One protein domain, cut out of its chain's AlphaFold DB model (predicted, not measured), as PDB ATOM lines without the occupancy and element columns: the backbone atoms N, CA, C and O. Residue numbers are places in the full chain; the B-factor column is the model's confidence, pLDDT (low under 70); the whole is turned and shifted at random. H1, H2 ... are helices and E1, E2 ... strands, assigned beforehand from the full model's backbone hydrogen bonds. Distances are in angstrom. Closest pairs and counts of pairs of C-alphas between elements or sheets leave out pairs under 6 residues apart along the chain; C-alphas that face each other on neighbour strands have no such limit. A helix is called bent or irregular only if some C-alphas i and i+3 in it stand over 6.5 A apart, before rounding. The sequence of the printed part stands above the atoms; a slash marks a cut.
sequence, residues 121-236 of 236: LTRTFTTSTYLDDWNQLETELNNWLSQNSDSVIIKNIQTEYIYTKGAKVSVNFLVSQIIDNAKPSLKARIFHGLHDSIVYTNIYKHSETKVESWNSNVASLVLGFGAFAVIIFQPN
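Overview. This is residues 121 to 236 of the 236 residues of an uncharacterized protein of Hapalosiphonaceae cyanobacterium JJU2 (UniProt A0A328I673). Two small three-stranded sheets sit partly face to face as a sandwich, closest along E2 and E5, and helix H1 fills the wedge between them on the side of E1 and E4. A second helix, H2, covers the other face of the sheet E4 E6 E5, and its residues 204 to 209 stick out. The printed part has 116 residues, with two named helices and six named strands in the order E1 H1 E2 E3 E4 H2 E5 E6; the sheets, E1 - E3 - E2 and E4 - E6 - E5, are antiparallel. The class is mixed, helices and strands; the whole is compact, with a radius of gyration of the C-alphas of 14.3 A and spans of 45 by 32 by 20 A.

Along the chain. E1, residues 121 to 126, begins at C-alpha 121 (-8.707, -10.508, -39.956) and is 16.8 A long. H1, residues 131 to 148, is 27.3 A long and only just irregular: C-alphas 132 and 135 are 6.9 A apart. E2, residues 152 to 162, is 27.6 A long and bends by 69 degrees at residue 155. E3, residues 166 to 175, measures 27.9 A, and E4, residues 186 to 193, 23.5 A. H2, residues 196 to 210, is 20.8 A long. E5, residues 218 to 222, measures 13.6 A; E6, residues 228 to 235, measures 23.3 A and ends at C-alpha 235 (-18.445, 7.343, -38.413).

Arrangement. E1 and E3 are antiparallel at 160 degrees, with N 123 and O 171 2.9 A apart. E2 and E3 form a hairpin, with N 158 and O 170 at 2.8 A. H1 is on this sheet, over E1 and E3, at a height of 9.7 A. H1 is also on the sheet E4 E6 E5, over E4, at a height of 7.8 A; the closest C-alphas, of Asn 142 and Ala 188, are 5.7 A apart. In that sheet N 189 and O 232 of E4 and E6 are 2.8 A apart, and in the hairpin E5 and E6 N 221 and O 229 are 2.8 A apart. H2 is on the opposite face, over E4, at a height of 8.9 A. Between the sheets, the closest C-alphas of E2 and E5, of Ile 157 and Ala 219, are 6.0 A apart. E1, H1, E2 and E4, H2, E5 are split strand-helix-strand units, each with another strand between its two, and right-handed crossovers. O i to N i+4 pairs within hydrogen-bond range number 12 of 14 in H1 and 9 of 11 in H2.

Size, cuts and confidence. The C-alphas farthest apart, of Asn 181 and Phe 225, are 45.4 A apart. The printed part has no cut and no long link. Mean pLDDT of the printed part is 75.3; it is under 70 at, among others, residues 176 to 184 and 204 to 216.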
ATOM      1  N   LEU A 121      -9.870 -10.924 -39.190       85.00
ATOM      2  CA  LEU A 121      -8.707 -10.508 -39.956       85.00
ATOM      3  C   LEU A 121      -7.934  -9.445 -39.179       85.00
ATOM      4  O   LEU A 121      -8.503  -8.654 -38.423       85.00
ATOM      5  N   THR A 122      -6.624  -9.416 -39.401       87.44
ATOM      6  CA  THR A 122      -5.728  -8.400 -38.850       87.44
ATOM      7  C   THR A 122      -5.076  -7.657 -40.000       87.44
ATOM      8  O   THR A 122      -4.414  -8.265 -40.842       87.44
ATOM      9  N   ARG A 123      -5.219  -6.331 -40.032       90.62
ATOM     10  CA  ARG A 123      -4.462  -5.470 -40.948       90.62
ATOM     11  C   ARG A 123      -3.413  -4.717 -40.148       90.62
ATOM     12  O   ARG A 123      -3.734  -4.110 -39.135       90.62
ATOM     13  N   THR A 124      -2.163  -4.778 -40.595       90.50
ATOM     14  CA  THR A 124      -1.053  -4.072 -39.950       90.50
ATOM     15  C   THR A 124      -0.562  -2.947 -40.845       90.50
ATOM     16  O   THR A 124      -0.370  -3.155 -42.041       90.50
ATOM     17  N   PHE A 125      -0.348  -1.787 -40.238       90.38
ATOM     18  CA  PHE A 125       0.219  -0.586 -40.832       90.38
ATOM     19  C   PHE A 125       1.486  -0.217 -40.068       90.38
ATOM     20  O   PHE A 125       1.558  -0.416 -38.852       90.38
ATOM     21  N   THR A 126       2.487   0.300 -40.769       87.81
ATOM     22  CA  THR A 126       3.776   0.670 -40.180       87.81
ATOM     23  C   THR A 126       4.209   2.029 -40.694       87.81
ATOM     24  O   THR A 126       4.138   2.262 -41.896       87.81
ATOM     25  N   THR A 127       4.690   2.894 -39.809       85.31
ATOM     26  CA  THR A 127       5.345   4.155 -40.186       85.31
ATOM     27  C   THR A 127       6.849   3.944 -40.321       85.31
ATOM     28  O   THR A 127       7.384   2.961 -39.802       85.31
ATOM     29  N   SER A 128       7.567   4.877 -40.948       83.12
ATOM     30  CA  SER A 128       9.012   4.957 -40.735       83.12
ATOM     31  C   SER A 128       9.318   5.492 -39.329       83.12
ATOM     32  O   SER A 128       8.431   5.773 -38.515       83.12
ATOM     33  N   THR A 129      10.605   5.612 -39.016       75.94
ATOM     34  CA  THR A 129      11.091   6.148 -37.742       75.94
ATOM     35  C   THR A 129      10.797   7.638 -37.548       75.94
ATOM     36  O   THR A 129      10.912   8.124 -36.423       75.94
ATOM     37  N   TYR A 130      10.437   8.369 -38.607       71.94
ATOM     38  CA  TYR A 130      10.243   9.817 -38.559       71.94
ATOM     39  C   TYR A 130       8.810  10.208 -38.172       71.94
ATOM     40  O   TYR A 130       7.832   9.583 -38.574       71.94
ATOM     41  N   LEU A 131       8.698  11.276 -37.376       62.59
ATOM     42  CA  LEU A 131       7.436  11.797 -36.835       62.59
ATOM     43  C   LEU A 131       6.510  12.420 -37.893       62.59
ATOM     44  O   LEU A 131       5.356  12.677 -37.575       62.59
ATOM     45  N   ASP A 132       6.961  12.649 -39.125       65.19
ATOM     46  CA  ASP A 132       6.132  13.269 -40.172       65.19
ATOM     47  C   ASP A 132       5.195  12.266 -40.878       65.19
ATOM     48  O   ASP A 132       4.279  12.652 -41.608       65.19
ATOM     49  N   ASP A 133       5.347  10.970 -40.591       81.25
ATOM     50  CA  ASP A 133       4.626   9.889 -41.271       81.25
ATOM     51  C   ASP A 133       3.197   9.655 -40.755       81.25
ATOM     52  O   ASP A 133       2.467   8.819 -41.293       81.25
ATOM     53  N   TRP A 134       2.746  10.386 -39.731       84.50
ATOM     54  CA  TRP A 134       1.393  10.213 -39.184       84.50
ATOM     55  C   TRP A 134       0.299  10.579 -40.188       84.50
ATOM     56  O   TRP A 134      -0.717   9.890 -40.261       84.50
ATOM     57  N   ASN A 135       0.520  11.607 -41.010       85.38
ATOM     58  CA  ASN A 135      -0.418  11.979 -42.074       85.38
ATOM     59  C   ASN A 135      -0.505  10.894 -43.156       85.38
ATOM     60  O   ASN A 135      -1.588  10.614 -43.681       85.38
ATOM     61  N   GLN A 136       0.629  10.260 -43.476       87.81
ATOM     62  CA  GLN A 136       0.662   9.137 -44.405       87.81
ATOM     63  C   GLN A 136      -0.091   7.939 -43.820       87.81
ATOM     64  O   GLN A 136      -0.953   7.381 -44.493       87.81
ATOM     65  N   LEU A 137       0.157   7.601 -42.553       88.06
ATOM     66  CA  LEU A 137      -0.547   6.524 -41.862       88.06
ATOM     67  C   LEU A 137      -2.061   6.771 -41.800       88.06
ATOM     68  O   LEU A 137      -2.844   5.860 -42.061       88.06
ATOM     69  N   GLU A 138      -2.493   7.999 -41.496       88.88
ATOM     70  CA  GLU A 138      -3.913   8.367 -41.521       88.88
ATOM     71  C   GLU A 138      -4.510   8.182 -42.924       88.88
ATOM     72  O   GLU A 138      -5.622   7.669 -43.069       88.88
ATOM     73  N   THR A 139      -3.771   8.565 -43.963       89.12
ATOM     74  CA  THR A 139      -4.192   8.400 -45.360       89.12
ATOM     75  C   THR A 139      -4.317   6.923 -45.730       89.12
ATOM     76  O   THR A 139      -5.329   6.515 -46.296       89.12
ATOM     77  N   GLU A 140      -3.338   6.096 -45.368       91.00
ATOM     78  CA  GLU A 140      -3.358   4.651 -45.610       91.00
ATOM     79  C   GLU A 140      -4.508   3.956 -44.876       91.00
ATOM     80  O   GLU A 140      -5.206   3.131 -45.471       91.00
ATOM     81  N   LEU A 141      -4.757   4.323 -43.614       89.56
ATOM     82  CA  LEU A 141      -5.894   3.817 -42.847       89.56
ATOM     83  C   LEU A 141      -7.219   4.184 -43.514       89.56
ATOM     84  O   LEU A 141      -8.077   3.321 -43.679       89.56
ATOM     85  N   ASN A 142      -7.387   5.439 -43.932       90.12
ATOM     86  CA  ASN A 142      -8.616   5.891 -44.583       90.12
ATOM     87  C   ASN A 142      -8.821   5.272 -45.969       90.12
ATOM     88  O   ASN A 142      -9.949   4.929 -46.314       90.12
ATOM     89  N   ASN A 143      -7.749   5.066 -46.737       90.25
ATOM     90  CA  ASN A 143      -7.806   4.350 -48.012       90.25
ATOM     91  C   ASN A 143      -8.186   2.879 -47.818       90.25
ATOM     92  O   ASN A 143      -8.946   2.319 -48.602       90.25
ATOM     93  N   TRP A 144      -7.683   2.239 -46.761       90.75
ATOM     94  CA  TRP A 144      -8.097   0.883 -46.416       90.75
ATOM     95  C   TRP A 144      -9.566   0.837 -45.978       90.75
ATOM     96  O   TRP A 144     -10.312  -0.024 -46.444       90.75
ATOM     97  N   LEU A 145     -10.004   1.766 -45.126       86.88
ATOM     98  CA  LEU A 145     -11.397   1.835 -44.690       86.88
ATOM     99  C   LEU A 145     -12.344   2.091 -45.860       86.88
ATOM    100  O   LEU A 145     -13.367   1.428 -45.927       86.88
ATOM    101  N   SER A 146     -12.012   2.972 -46.809       85.56
ATOM    102  CA  SER A 146     -12.874   3.249 -47.968       85.56
ATOM    103  C   SER A 146     -13.028   2.050 -48.908       85.56
ATOM    104  O   SER A 146     -14.066   1.896 -49.538       85.56
ATOM    105  N   GLN A 147     -12.032   1.162 -48.963       84.06
ATOM    106  CA  GLN A 147     -12.115  -0.095 -49.712       84.06
ATOM    107  C   GLN A 147     -12.972  -1.163 -49.014       84.06
ATOM    108  O   GLN A 147     -13.340  -2.147 -49.648       84.06
ATOM    109  N   ASN A 148     -13.256  -1.011 -47.715       80.06
ATOM    110  CA  ASN A 148     -13.878  -2.050 -46.888       80.06
ATOM    111  C   ASN A 148     -15.059  -1.532 -46.029       80.06
ATOM    112  O   ASN A 148     -15.543  -2.251 -45.152       80.06
ATOM    113  N   SER A 149     -15.507  -0.288 -46.233       65.50
ATOM    114  CA  SER A 149     -16.302   0.485 -45.260       65.50
ATOM    115  C   SER A 149     -17.636  -0.150 -44.905       65.50
ATOM    116  O   SER A 149     -18.089  -0.025 -43.770       65.50
ATOM    117  N   ASP A 150     -18.226  -0.875 -45.847       66.12
ATOM    118  CA  ASP A 150     -19.592  -1.378 -45.720       66.12
ATOM    119  C   ASP A 150     -19.644  -2.703 -44.945       66.12
ATOM    120  O   ASP A 150     -20.713  -3.235 -44.654       66.12
ATOM    121  N   SER A 151     -18.479  -3.253 -44.583       71.56
ATOM    122  CA  SER A 151     -18.373  -4.598 -44.018       71.56
ATOM    123  C   SER A 151     -17.449  -4.697 -42.807       71.56
ATOM    124  O   SER A 151     -17.389  -5.760 -42.195       71.56
ATOM    125  N   VAL A 152     -16.738  -3.636 -42.415       79.06
ATOM    126  CA  VAL A 152     -15.729  -3.714 -41.345       79.06
ATOM    127  C   VAL A 152     -16.313  -3.378 -39.976       79.06
ATOM    128  O   VAL A 152     -16.812  -2.283 -39.722       79.06
ATOM    129  N   ILE A 153     -16.184  -4.323 -39.043       82.50
ATOM    130  CA  ILE A 153     -16.419  -4.101 -37.613       82.50
ATOM    131  C   ILE A 153     -15.077  -4.200 -36.897       82.50
ATOM    132  O   ILE A 153     -14.526  -5.294 -36.762       82.50
ATOM    133  N   ILE A 154     -14.563  -3.066 -36.419       82.38
ATOM    134  CA  ILE A 154     -13.330  -3.022 -35.627       82.38
ATOM    135  C   ILE A 154     -13.586  -3.692 -34.276       82.38
ATOM    136  O   ILE A 154     -14.564  -3.392 -33.593       82.38
ATOM    137  N   LYS A 155     -12.723  -4.643 -33.913       82.38
ATOM    138  CA  LYS A 155     -12.784  -5.378 -32.644       82.38
ATOM    139  C   LYS A 155     -11.828  -4.813 -31.617       82.38
ATOM    140  O   LYS A 155     -12.216  -4.601 -30.476       82.38
ATOM    141  N   ASN A 156     -10.580  -4.618 -32.020       80.50
ATOM    142  CA  ASN A 156      -9.573  -3.971 -31.203       80.50
ATOM    143  C   ASN A 156      -8.488  -3.377 -32.107       80.50
ATOM    144  O   ASN A 156      -8.376  -3.715 -33.291       80.50
ATOM    145  N   ILE A 157      -7.693  -2.490 -31.525       82.31
ATOM    146  CA  ILE A 157      -6.555  -1.859 -32.177       82.31
ATOM    147  C   ILE A 157      -5.369  -2.052 -31.239       82.31
ATOM    148  O   ILE A 157      -5.444  -1.729 -30.055       82.31
ATOM    149  N   GLN A 158      -4.288  -2.604 -31.766       81.19
ATOM    150  CA  GLN A 158      -3.030  -2.774 -31.057       81.19
ATOM    151  C   GLN A 158      -2.009  -1.815 -31.649       81.19
ATOM    152  O   GLN A 158      -1.879  -1.711 -32.867       81.19
ATOM    153  N   THR A 159      -1.283  -1.121 -30.785       82.62
ATOM    154  CA  THR A 159      -0.262  -0.162 -31.197       82.62
ATOM    155  C   THR A 159       1.039  -0.466 -30.483       82.62
ATOM    156  O   THR A 159       1.057  -0.664 -29.271       82.62
ATOM    157  N   GLU A 160       2.128  -0.466 -31.233       84.50
ATOM    158  CA  GLU A 160       3.482  -0.688 -30.740       84.50
ATOM    159  C   GLU A 160       4.397   0.370 -31.363       84.50
ATOM    160  O   GLU A 160       4.269   0.673 -32.546       84.50
ATOM    161  N   TYR A 161       5.314   0.947 -30.589       82.88
ATOM    162  CA  TYR A 161       6.340   1.844 -31.121       82.88
ATOM    163  C   TYR A 161       7.707   1.225 -30.895       82.88
ATOM    164  O   TYR A 161       8.094   0.943 -29.761       82.88
ATOM    165  N   ILE A 162       8.450   1.041 -31.981       82.38
ATOM    166  CA  ILE A 162       9.819   0.544 -31.949       82.38
ATOM    167  C   ILE A 162      10.696   1.664 -32.489       82.38
ATOM    168  O   ILE A 162      10.600   2.013 -33.661       82.38
ATOM    169  N   TYR A 163      11.593   2.198 -31.662       79.44
ATOM    170  CA  TYR A 163      12.425   3.358 -32.015       79.44
ATOM    171  C   TYR A 163      13.151   3.218 -33.367       79.44
ATOM    172  O   TYR A 163      13.283   4.180 -34.112       79.44
ATOM    173  N   THR A 164      13.579   2.002 -33.716       83.56
ATOM    174  CA  THR A 164      14.288   1.702 -34.969       83.56
ATOM    175  C   THR A 164      13.382   1.343 -36.146       83.56
ATOM    176  O   THR A 164      13.876   1.215 -37.262       83.56
ATOM    177  N   LYS A 165      12.079   1.137 -35.921       83.25
ATOM    178  CA  LYS A 165      11.126   0.669 -36.942       83.25
ATOM    179  C   LYS A 165       9.859   1.521 -37.058       83.25
ATOM    180  O   LYS A 165       9.004   1.179 -37.861       83.25
ATOM    181  N   GLY A 166       9.735   2.590 -36.272       85.88
ATOM    182  CA  GLY A 166       8.550   3.438 -36.249       85.88
ATOM    183  C   GLY A 166       7.389   2.842 -35.451       85.88
ATOM    184  O   GLY A 166       7.555   1.954 -34.609       85.88
ATOM    185  N   ALA A 167       6.198   3.375 -35.701       85.75
ATOM    186  CA  ALA A 167       4.959   2.894 -35.121       85.75
ATOM    187  C   ALA A 167       4.390   1.743 -35.949       85.75
ATOM    188  O   ALA A 167       4.383   1.775 -37.176       85.75
ATOM    189  N   LYS A 168       3.854   0.745 -35.260       88.00
ATOM    190  CA  LYS A 168       3.108  -0.371 -35.820       88.00
ATOM    191  C   LYS A 168       1.693  -0.329 -35.261       88.00
ATOM    192  O   LYS A 168       1.498  -0.330 -34.048       88.00
ATOM    193  N   VAL A 169       0.713  -0.314 -36.153       87.75
ATOM    194  CA  VAL A 169      -0.713  -0.294 -35.824       87.75
ATOM    195  C   VAL A 169      -1.356  -1.533 -36.420       87.75
ATOM    196  O   VAL A 169      -1.411  -1.684 -37.638       87.75
ATOM    197  N   SER A 170      -1.846  -2.424 -35.571       87.12
ATOM    198  CA  SER A 170      -2.560  -3.634 -35.970       87.12
ATOM    199  C   SER A 170      -4.040  -3.479 -35.635       87.12
ATOM    200  O   SER A 170      -4.426  -3.412 -34.471       87.12
ATOM    201  N   VAL A 171      -4.879  -3.416 -36.665       87.50
ATOM    202  CA  VAL A 171      -6.336  -3.318 -36.545       87.50
ATOM    203  C   VAL A 171      -6.921  -4.713 -36.707       87.50
ATOM    204  O   VAL A 171      -6.775  -5.329 -37.766       87.50
ATOM    205  N   ASN A 172      -7.580  -5.216 -35.665       84.38
ATOM    206  CA  ASN A 172      -8.315  -6.474 -35.714       84.38
ATOM    207  C   ASN A 172      -9.782  -6.188 -36.020       84.38
ATOM    208  O   ASN A 172     -10.416  -5.371 -35.346       84.38
ATOM    209  N   PHE A 173     -10.326  -6.860 -37.028       86.12
ATOM    210  CA  PHE A 173     -11.667  -6.588 -37.523       86.12
ATOM    211  C   PHE A 173     -12.389  -7.847 -37.999       86.12
ATOM    212  O   PHE A 173     -11.778  -8.864 -38.326       86.12
ATOM    213  N   LEU A 174     -13.716  -7.756 -38.041       83.56
ATOM    214  CA  LEU A 174     -14.574  -8.729 -38.705       83.56
ATOM    215  C   LEU A 174     -15.086  -8.151 -40.017       83.56
ATOM    216  O   LEU A 174     -15.458  -6.977 -40.063       83.56
ATOM    217  N   VAL A 175     -15.165  -9.003 -41.037       78.88
ATOM    218  CA  VAL A 175     -15.874  -8.705 -42.283       78.88
ATOM    219  C   VAL A 175     -17.289  -9.269 -42.173       78.88
ATOM    220  O   VAL A 175     -17.476 -10.482 -42.073       78.88
ATOM    221  N   SER A 176     -18.291  -8.395 -42.144       68.38
ATOM    222  CA  SER A 176     -19.700  -8.774 -42.239       68.38
ATOM    223  C   SER A 176     -20.077  -8.948 -43.706       68.38
ATOM    224  O   SER A 176     -19.958  -8.009 -44.482       68.38
ATOM    225  N   GLN A 177     -20.562 -10.133 -44.080       62.75
ATOM    226  CA  GLN A 177     -21.156 -10.367 -45.406       62.75
ATOM    227  C   GLN A 177     -22.587  -9.824 -45.513       62.75
ATOM    228  O   GLN A 177     -23.140  -9.742 -46.607       62.75
ATOM    229  N   ILE A 178     -23.197  -9.461 -44.382       59.47
ATOM    230  CA  ILE A 178     -24.532  -8.875 -44.353       59.47
ATOM    231  C   ILE A 178     -24.363  -7.380 -44.600       59.47
ATOM    232  O   ILE A 178     -23.874  -6.657 -43.729       59.47
ATOM    233  N   ILE A 179     -24.739  -6.956 -45.808       56.00
ATOM    234  CA  ILE A 179     -24.924  -5.554 -46.185       56.00
ATOM    235  C   ILE A 179     -26.209  -5.096 -45.488       56.00
ATOM    236  O   ILE A 179     -27.290  -5.105 -46.074       56.00
ATOM    237  N   ASP A 180     -26.112  -4.779 -44.198       54.31
ATOM    238  CA  ASP A 180     -27.172  -4.025 -43.539       54.31
ATOM    239  C   ASP A 180     -27.091  -2.595 -44.069       54.31
ATOM    240  O   ASP A 180     -26.131  -1.859 -43.822       54.31
ATOM    241  N   ASN A 181     -28.089  -2.229 -44.870       52.19
ATOM    242  CA  ASN A 181     -28.192  -0.906 -45.459       52.19
ATOM    243  C   ASN A 181     -28.176   0.155 -44.347       52.19
ATOM    244  O   ASN A 181     -29.025   0.131 -43.457       52.19
ATOM    245  N   ALA A 182     -27.244   1.108 -44.468       58.22
ATOM    246  CA  ALA A 182     -27.082   2.326 -43.661       58.22
ATOM    247  C   ALA A 182     -26.121   2.292 -42.456       58.22
ATOM    248  O   ALA A 182     -26.279   3.102 -41.539       58.22
ATOM    249  N   LYS A 183     -25.066   1.462 -42.452       63.00
ATOM    250  CA  LYS A 183     -23.947   1.725 -41.529       63.00
ATOM    251  C   LYS A 183     -23.064   2.858 -42.084       63.00
ATOM    252  O   LYS A 183     -22.611   2.750 -43.221       63.00
ATOM    253  N   PRO A 184     -22.829   3.946 -41.331       65.50
ATOM    254  CA  PRO A 184     -22.000   5.049 -41.804       65.50
ATOM    255  C   PRO A 184     -20.560   4.578 -42.030       65.50
ATOM    256  O   PRO A 184     -20.028   3.788 -41.243       65.50
ATOM    257  N   SER A 185     -19.936   5.061 -43.105       75.38
ATOM    258  CA  SER A 185     -18.555   4.714 -43.435       75.38
ATOM    259  C   SER A 185     -17.618   5.139 -42.307       75.38
ATOM    260  O   SER A 185     -17.788   6.196 -41.707       75.38
ATOM    261  N   LEU A 186     -16.640   4.301 -41.968       82.38
ATOM    262  CA  LEU A 186     -15.666   4.624 -40.928       82.38
ATOM    263  C   LEU A 186     -14.545   5.506 -41.484       82.38
ATOM    264  O   LEU A 186     -14.080   5.313 -42.607       82.38
ATOM    265  N   LYS A 187     -14.057   6.416 -40.645       86.25
ATOM    266  CA  LYS A 187     -12.894   7.261 -40.888       86.25
ATOM    267  C   LYS A 187     -11.908   7.150 -39.732       86.25
ATOM    268  O   LYS A 187     -12.293   7.284 -38.570       86.25
ATOM    269  N   ALA A 188     -10.638   6.941 -40.051       87.69
ATOM    270  CA  ALA A 188      -9.538   7.013 -39.103       87.69
ATOM    271  C   ALA A 188      -9.032   8.455 -38.983       87.69
ATOM    272  O   ALA A 188      -8.898   9.166 -39.983       87.69
ATOM    273  N   ARG A 189      -8.726   8.877 -37.759       86.88
ATOM    274  CA  ARG A 189      -8.020  10.123 -37.443       86.88
ATOM    275  C   ARG A 189      -6.865   9.831 -36.508       86.88
ATOM    276  O   ARG A 189      -7.036   9.053 -35.570       86.88
ATOM    277  N   ILE A 190      -5.729  10.472 -36.748       86.44
ATOM    278  CA  ILE A 190      -4.548  10.359 -35.903       86.44
ATOM    279  C   ILE A 190      -4.225  11.730 -35.321       86.44
ATOM    280  O   ILE A 190      -3.961  12.690 -36.037       86.44
ATOM    281  N   PHE A 191      -4.216  11.814 -33.999       83.31
ATOM    282  CA  PHE A 191      -3.781  12.997 -33.268       83.31
ATOM    283  C   PHE A 191      -2.413  12.710 -32.679       83.31
ATOM    284  O   PHE A 191      -2.272  11.722 -31.969       83.31
ATOM    285  N   HIS A 192      -1.417  13.551 -32.934       81.44
ATOM    286  CA  HIS A 192      -0.081  13.376 -32.368       81.44
ATOM    287  C   HIS A 192       0.509  14.702 -31.889       81.44
ATOM    288  O   HIS A 192       0.102  15.779 -32.328       81.44
ATOM    289  N   GLY A 193       1.451  14.636 -30.950       78.44
ATOM    290  CA  GLY A 193       2.073  15.821 -30.368       78.44
ATOM    291  C   GLY A 193       3.192  15.486 -29.391       78.44
ATOM    292  O   GLY A 193       3.311  14.352 -28.936       78.44
ATOM    293  N   LEU A 194       4.010  16.492 -29.072       72.62
ATOM    294  CA  LEU A 194       5.129  16.380 -28.123       72.62
ATOM    295  C   LEU A 194       4.679  16.268 -26.659       72.62
ATOM    296  O   LEU A 194       5.469  15.872 -25.814       72.62
ATOM    297  N   HIS A 195       3.426  16.628 -26.376       69.00
ATOM    298  CA  HIS A 195       2.815  16.523 -25.057       69.00
ATOM    299  C   HIS A 195       1.387  15.995 -25.178       69.00
ATOM    300  O   HIS A 195       0.645  16.362 -26.094       69.00
ATOM    301  N   ASP A 196       1.004  15.173 -24.210       63.06
ATOM    302  CA  ASP A 196      -0.338  14.627 -24.041       63.06
ATOM    303  C   ASP A 196      -1.417  15.721 -24.020       63.06
ATOM    304  O   ASP A 196      -2.418  15.602 -24.720       63.06
ATOM    305  N   SER A 197      -1.189  16.830 -23.316       65.50
ATOM    306  CA  SER A 197      -2.120  17.962 -23.225       65.50
ATOM    307  C   SER A 197      -2.470  18.579 -24.585       65.50
ATOM    308  O   SER A 197      -3.625  18.941 -24.819       65.50
ATOM    309  N   ILE A 198      -1.513  18.645 -25.516       68.75
ATOM    310  CA  ILE A 198      -1.733  19.146 -26.881       68.75
ATOM    311  C   ILE A 198      -2.604  18.161 -27.662       68.75
ATOM    312  O   ILE A 198      -3.558  18.561 -28.333       68.75
ATOM    313  N   VAL A 199      -2.306  16.867 -27.537       69.56
ATOM    314  CA  VAL A 199      -3.061  15.800 -28.199       69.56
ATOM    315  C   VAL A 199      -4.494  15.757 -27.676       69.56
ATOM    316  O   VAL A 199      -5.428  15.809 -28.472       69.56
ATOM    317  N   TYR A 200      -4.687  15.776 -26.357       68.75
ATOM    318  CA  TYR A 200      -6.010  15.806 -25.738       68.75
ATOM    319  C   TYR A 200      -6.785  17.081 -26.063       68.75
ATOM    320  O   TYR A 200      -7.984  16.998 -26.297       68.75
ATOM    321  N   THR A 201      -6.132  18.242 -26.170       72.19
ATOM    322  CA  THR A 201      -6.803  19.485 -26.596       72.19
ATOM    323  C   THR A 201      -7.321  19.381 -28.031       72.19
ATOM    324  O   THR A 201      -8.441  19.801 -28.320       72.19
ATOM    325  N   ASN A 202      -6.528  18.809 -28.941       71.31
ATOM    326  CA  ASN A 202      -6.936  18.613 -30.334       71.31
ATOM    327  C   ASN A 202      -8.051  17.574 -30.459       71.31
ATOM    328  O   ASN A 202      -9.004  17.781 -31.209       71.31
ATOM    329  N   ILE A 203      -7.961  16.497 -29.681       70.56
ATOM    330  CA  ILE A 203      -9.021  15.502 -29.567       70.56
ATOM    331  C   ILE A 203     -10.307  16.150 -29.052       70.56
ATOM    332  O   ILE A 203     -11.350  15.974 -29.669       70.56
ATOM    333  N   TYR A 204     -10.226  16.929 -27.969       64.81
ATOM    334  CA  TYR A 204     -11.373  17.559 -27.320       64.81
ATOM    335  C   TYR A 204     -12.104  18.523 -28.267       64.81
ATOM    336  O   TYR A 204     -13.318  18.415 -28.449       64.81
ATOM    337  N   LYS A 205     -11.350  19.380 -28.974       68.12
ATOM    338  CA  LYS A 205     -11.879  20.260 -30.036       68.12
ATOM    339  C   LYS A 205     -12.606  19.489 -31.138       68.12
ATOM    340  O   LYS A 205     -13.580  19.984 -31.696       68.12
ATOM    341  N   HIS A 206     -12.126  18.293 -31.477       63.34
ATOM    342  CA  HIS A 206     -12.745  17.450 -32.499       63.34
ATOM    343  C   HIS A 206     -13.961  16.684 -31.953       63.34
ATOM    344  O   HIS A 206     -14.952  16.510 -32.661       63.34
ATOM    345  N   SER A 207     -13.924  16.260 -30.686       54.94
ATOM    346  CA  SER A 207     -14.958  15.430 -30.062       54.94
ATOM    347  C   SER A 207     -16.220  16.180 -29.663       54.94
ATOM    348  O   SER A 207     -17.291  15.590 -29.777       54.94
ATOM    349  N   GLU A 208     -16.128  17.463 -29.283       51.31
ATOM    350  CA  GLU A 208     -17.301  18.300 -28.956       51.31
ATOM    351  C   GLU A 208     -18.317  18.396 -30.105       51.31
ATOM    352  O   GLU A 208     -19.464  18.779 -29.887       51.31
ATOM    353  N   THR A 209     -17.926  18.022 -31.326       46.22
ATOM    354  CA  THR A 209     -18.794  18.128 -32.501       46.22
ATOM    355  C   THR A 209     -19.288  16.794 -33.061       46.22
ATOM    356  O   THR A 209     -20.250  16.826 -33.827       46.22
ATOM    357  N   LYS A 210     -18.659  15.638 -32.761       50.91
ATOM    358  CA  LYS A 210     -18.878  14.404 -33.561       50.91
ATOM    359  C   LYS A 210     -18.677  13.035 -32.885       50.91
ATOM    360  O   LYS A 210     -18.956  12.029 -33.533       50.91
ATOM    361  N   VAL A 211     -18.192  12.932 -31.642       48.97
ATOM    362  CA  VAL A 211     -17.842  11.616 -31.051       48.97
ATOM    363  C   VAL A 211     -18.850  11.208 -29.973       48.97
ATOM    364  O   VAL A 211     -18.743  11.626 -28.827       48.97
ATOM    365  N   GLU A 212     -19.819  10.362 -30.336       45.06
ATOM    366  CA  GLU A 212     -20.899   9.921 -29.434       45.06
ATOM    367  C   GLU A 212     -20.483   8.820 -28.438       45.06
ATOM    368  O   GLU A 212     -21.106   8.674 -27.388       45.06
ATOM    369  N   SER A 213     -19.427   8.037 -28.713       50.88
ATOM    370  CA  SER A 213     -18.902   7.058 -27.746       50.88
ATOM    371  C   SER A 213     -17.438   6.669 -27.993       50.88
ATOM    372  O   SER A 213     -16.982   6.572 -29.131       50.88
ATOM    373  N   TRP A 214     -16.699   6.424 -26.905       52.50
ATOM    374  CA  TRP A 214     -15.239   6.222 -26.889       52.50
ATOM    375  C   TRP A 214     -14.789   4.752 -26.824       52.50
ATOM    376  O   TRP A 214     -13.594   4.459 -26.825       52.50
ATOM    377  N   ASN A 215     -15.719   3.801 -26.732       49.41
ATOM    378  CA  ASN A 215     -15.430   2.564 -26.000       49.41
ATOM    379  C   ASN A 215     -14.832   1.400 -26.814       49.41
ATOM    380  O   ASN A 215     -14.461   0.402 -26.205       49.41
ATOM    381  N   SER A 216     -14.667   1.502 -28.139       51.69
ATOM    382  CA  SER A 216     -14.086   0.398 -28.941       51.69
ATOM    383  C   SER A 216     -13.151   0.804 -30.083       51.69
ATOM    384  O   SER A 216     -12.580  -0.064 -30.739       51.69
ATOM    385  N   ASN A 217     -12.982   2.101 -30.336       70.00
ATOM    386  CA  ASN A 217     -12.385   2.590 -31.581       70.00
ATOM    387  C   ASN A 217     -11.162   3.487 -31.368       70.00
ATOM    388  O   ASN A 217     -10.773   4.221 -32.278       70.00
ATOM    389  N   VAL A 218     -10.584   3.463 -30.168       75.69
ATOM    390  CA  VAL A 218      -9.498   4.365 -29.787       75.69
ATOM    391  C   VAL A 218      -8.296   3.572 -29.310       75.69
ATOM    392  O   VAL A 218      -8.424   2.693 -28.460       75.69
ATOM    393  N   ALA A 219      -7.125   3.902 -29.846       77.25
ATOM    394  CA  ALA A 219      -5.846   3.411 -29.357       77.25
ATOM    395  C   ALA A 219      -4.889   4.572 -29.126       77.25
ATOM    396  O   ALA A 219      -4.835   5.511 -29.916       77.25
ATOM    397  N   SER A 220      -4.125   4.487 -28.044       77.00
ATOM    398  CA  SER A 220      -3.110   5.465 -27.675       77.00
ATOM    399  C   SER A 220      -1.724   4.843 -27.705       77.00
ATOM    400  O   SER A 220      -1.533   3.735 -27.202       77.00
ATOM    401  N   LEU A 221      -0.749   5.592 -28.199       77.31
ATOM    402  CA  LEU A 221       0.636   5.181 -28.306       77.31
ATOM    403  C   LEU A 221       1.544   6.235 -27.674       77.31
ATOM    404  O   LEU A 221       1.523   7.401 -28.060       77.31
ATOM    405  N   VAL A 222       2.361   5.807 -26.712       72.88
ATOM    406  CA  VAL A 222       3.436   6.634 -26.157       72.88
ATOM    407  C   VAL A 222       4.644   6.497 -27.073       72.88
ATOM    408  O   VAL A 222       5.174   5.404 -27.267       72.88
ATOM    409  N   LEU A 223       5.052   7.614 -27.655       69.69
ATOM    410  CA  LEU A 223       6.255   7.735 -28.457       69.69
ATOM    411  C   LEU A 223       7.412   8.111 -27.517       69.69
ATOM    412  O   LEU A 223       7.210   8.687 -26.446       69.69
ATOM    413  N   GLY A 224       8.645   7.768 -27.891       64.31
ATOM    414  CA  GLY A 224       9.818   8.207 -27.128       64.31
ATOM    415  C   GLY A 224       9.837   9.733 -26.937       64.31
ATOM    416  O   GLY A 224       9.236  10.470 -27.715       64.31
ATOM    417  N   PHE A 225      10.545  10.211 -25.909       66.44
ATOM    418  CA  PHE A 225      10.706  11.648 -25.612       66.44
ATOM    419  C   PHE A 225       9.418  12.397 -25.220       66.44
ATOM    420  O   PHE A 225       9.332  13.607 -25.397       66.44
ATOM    421  N   GLY A 226       8.425  11.698 -24.658       62.69
ATOM    422  CA  GLY A 226       7.190  12.316 -24.151       62.69
ATOM    423  C   GLY A 226       6.140  12.612 -25.224       62.69
ATOM    424  O   GLY A 226       5.058  13.092 -24.896       62.69
ATOM    425  N   ALA A 227       6.428  12.279 -26.485       69.25
ATOM    426  CA  ALA A 227       5.466  12.400 -27.564       69.25
ATOM    427  C   ALA A 227       4.367  11.326 -27.461       69.25
ATOM    428  O   ALA A 227       4.552  10.246 -26.900       69.25
ATOM    429  N   PHE A 228       3.194  11.625 -28.006       75.19
ATOM    430  CA  PHE A 228       2.007  10.783 -27.885       75.19
ATOM    431  C   PHE A 228       1.213  10.803 -29.187       75.19
ATOM    432  O   PHE A 228       1.166  11.834 -29.859       75.19
ATOM    433  N   ALA A 229       0.592   9.677 -29.536       78.31
ATOM    434  CA  ALA A 229      -0.329   9.567 -30.659       78.31
ATOM    435  C   ALA A 229      -1.623   8.857 -30.243       78.31
ATOM    436  O   ALA A 229      -1.594   7.900 -29.473       78.31
ATOM    437  N   VAL A 230      -2.762   9.298 -30.769       79.50
ATOM    438  CA  VAL A 230      -4.077   8.682 -30.571       79.50
ATOM    439  C   VAL A 230      -4.718   8.437 -31.919       79.50
ATOM    440  O   VAL A 230      -4.841   9.351 -32.729       79.50
ATOM    441  N   ILE A 231      -5.160   7.207 -32.134       81.81
ATOM    442  CA  ILE A 231      -5.853   6.766 -33.336       81.81
ATOM    443  C   ILE A 231      -7.316   6.574 -32.973       81.81
ATOM    444  O   ILE A 231      -7.619   5.818 -32.052       81.81
ATOM    445  N   ILE A 232      -8.207   7.249 -33.692       82.69
ATOM    446  CA  ILE A 232      -9.655   7.203 -33.478       82.69
ATOM    447  C   ILE A 232     -10.332   6.764 -34.771       82.69
ATOM    448  O   ILE A 232     -10.141   7.394 -35.811       82.69
ATOM    449  N   PHE A 233     -11.164   5.727 -34.701       79.88
ATOM    450  CA  PHE A 233     -12.074   5.347 -35.781       79.88
ATOM    451  C   PHE A 233     -13.489   5.831 -35.462       79.88
ATOM    452  O   PHE A 233     -14.080   5.462 -34.448       79.88
ATOM    453  N   GLN A 234     -14.055   6.655 -36.329       78.50
ATOM    454  CA  GLN A 234     -15.379   7.240 -36.124       78.50
ATOM    455  C   GLN A 234     -16.223   7.134 -37.394       78.50
ATOM    456  O   GLN A 234     -15.651   7.074 -38.483       78.50
ATOM    457  N   PRO A 235     -17.559   7.105 -37.280       75.25
ATOM    458  CA  PRO A 235     -18.445   7.343 -38.413       75.25
ATOM    459  C   PRO A 235     -18.069   8.644 -39.138       75.25
ATOM    460  O   PRO A 235     -17.719   9.635 -38.491       75.25
ATOM    461  N   ASN A 236     -18.089   8.622 -40.466       66.75
ATOM    462  CA  ASN A 236     -17.851   9.784 -41.320       66.75
ATOM    463  C   ASN A 236     -19.018  10.776 -41.275       66.75
ATOM    464  O   ASN A 236     -20.179  10.311 -41.269       66.75
TER     465      ASN A 236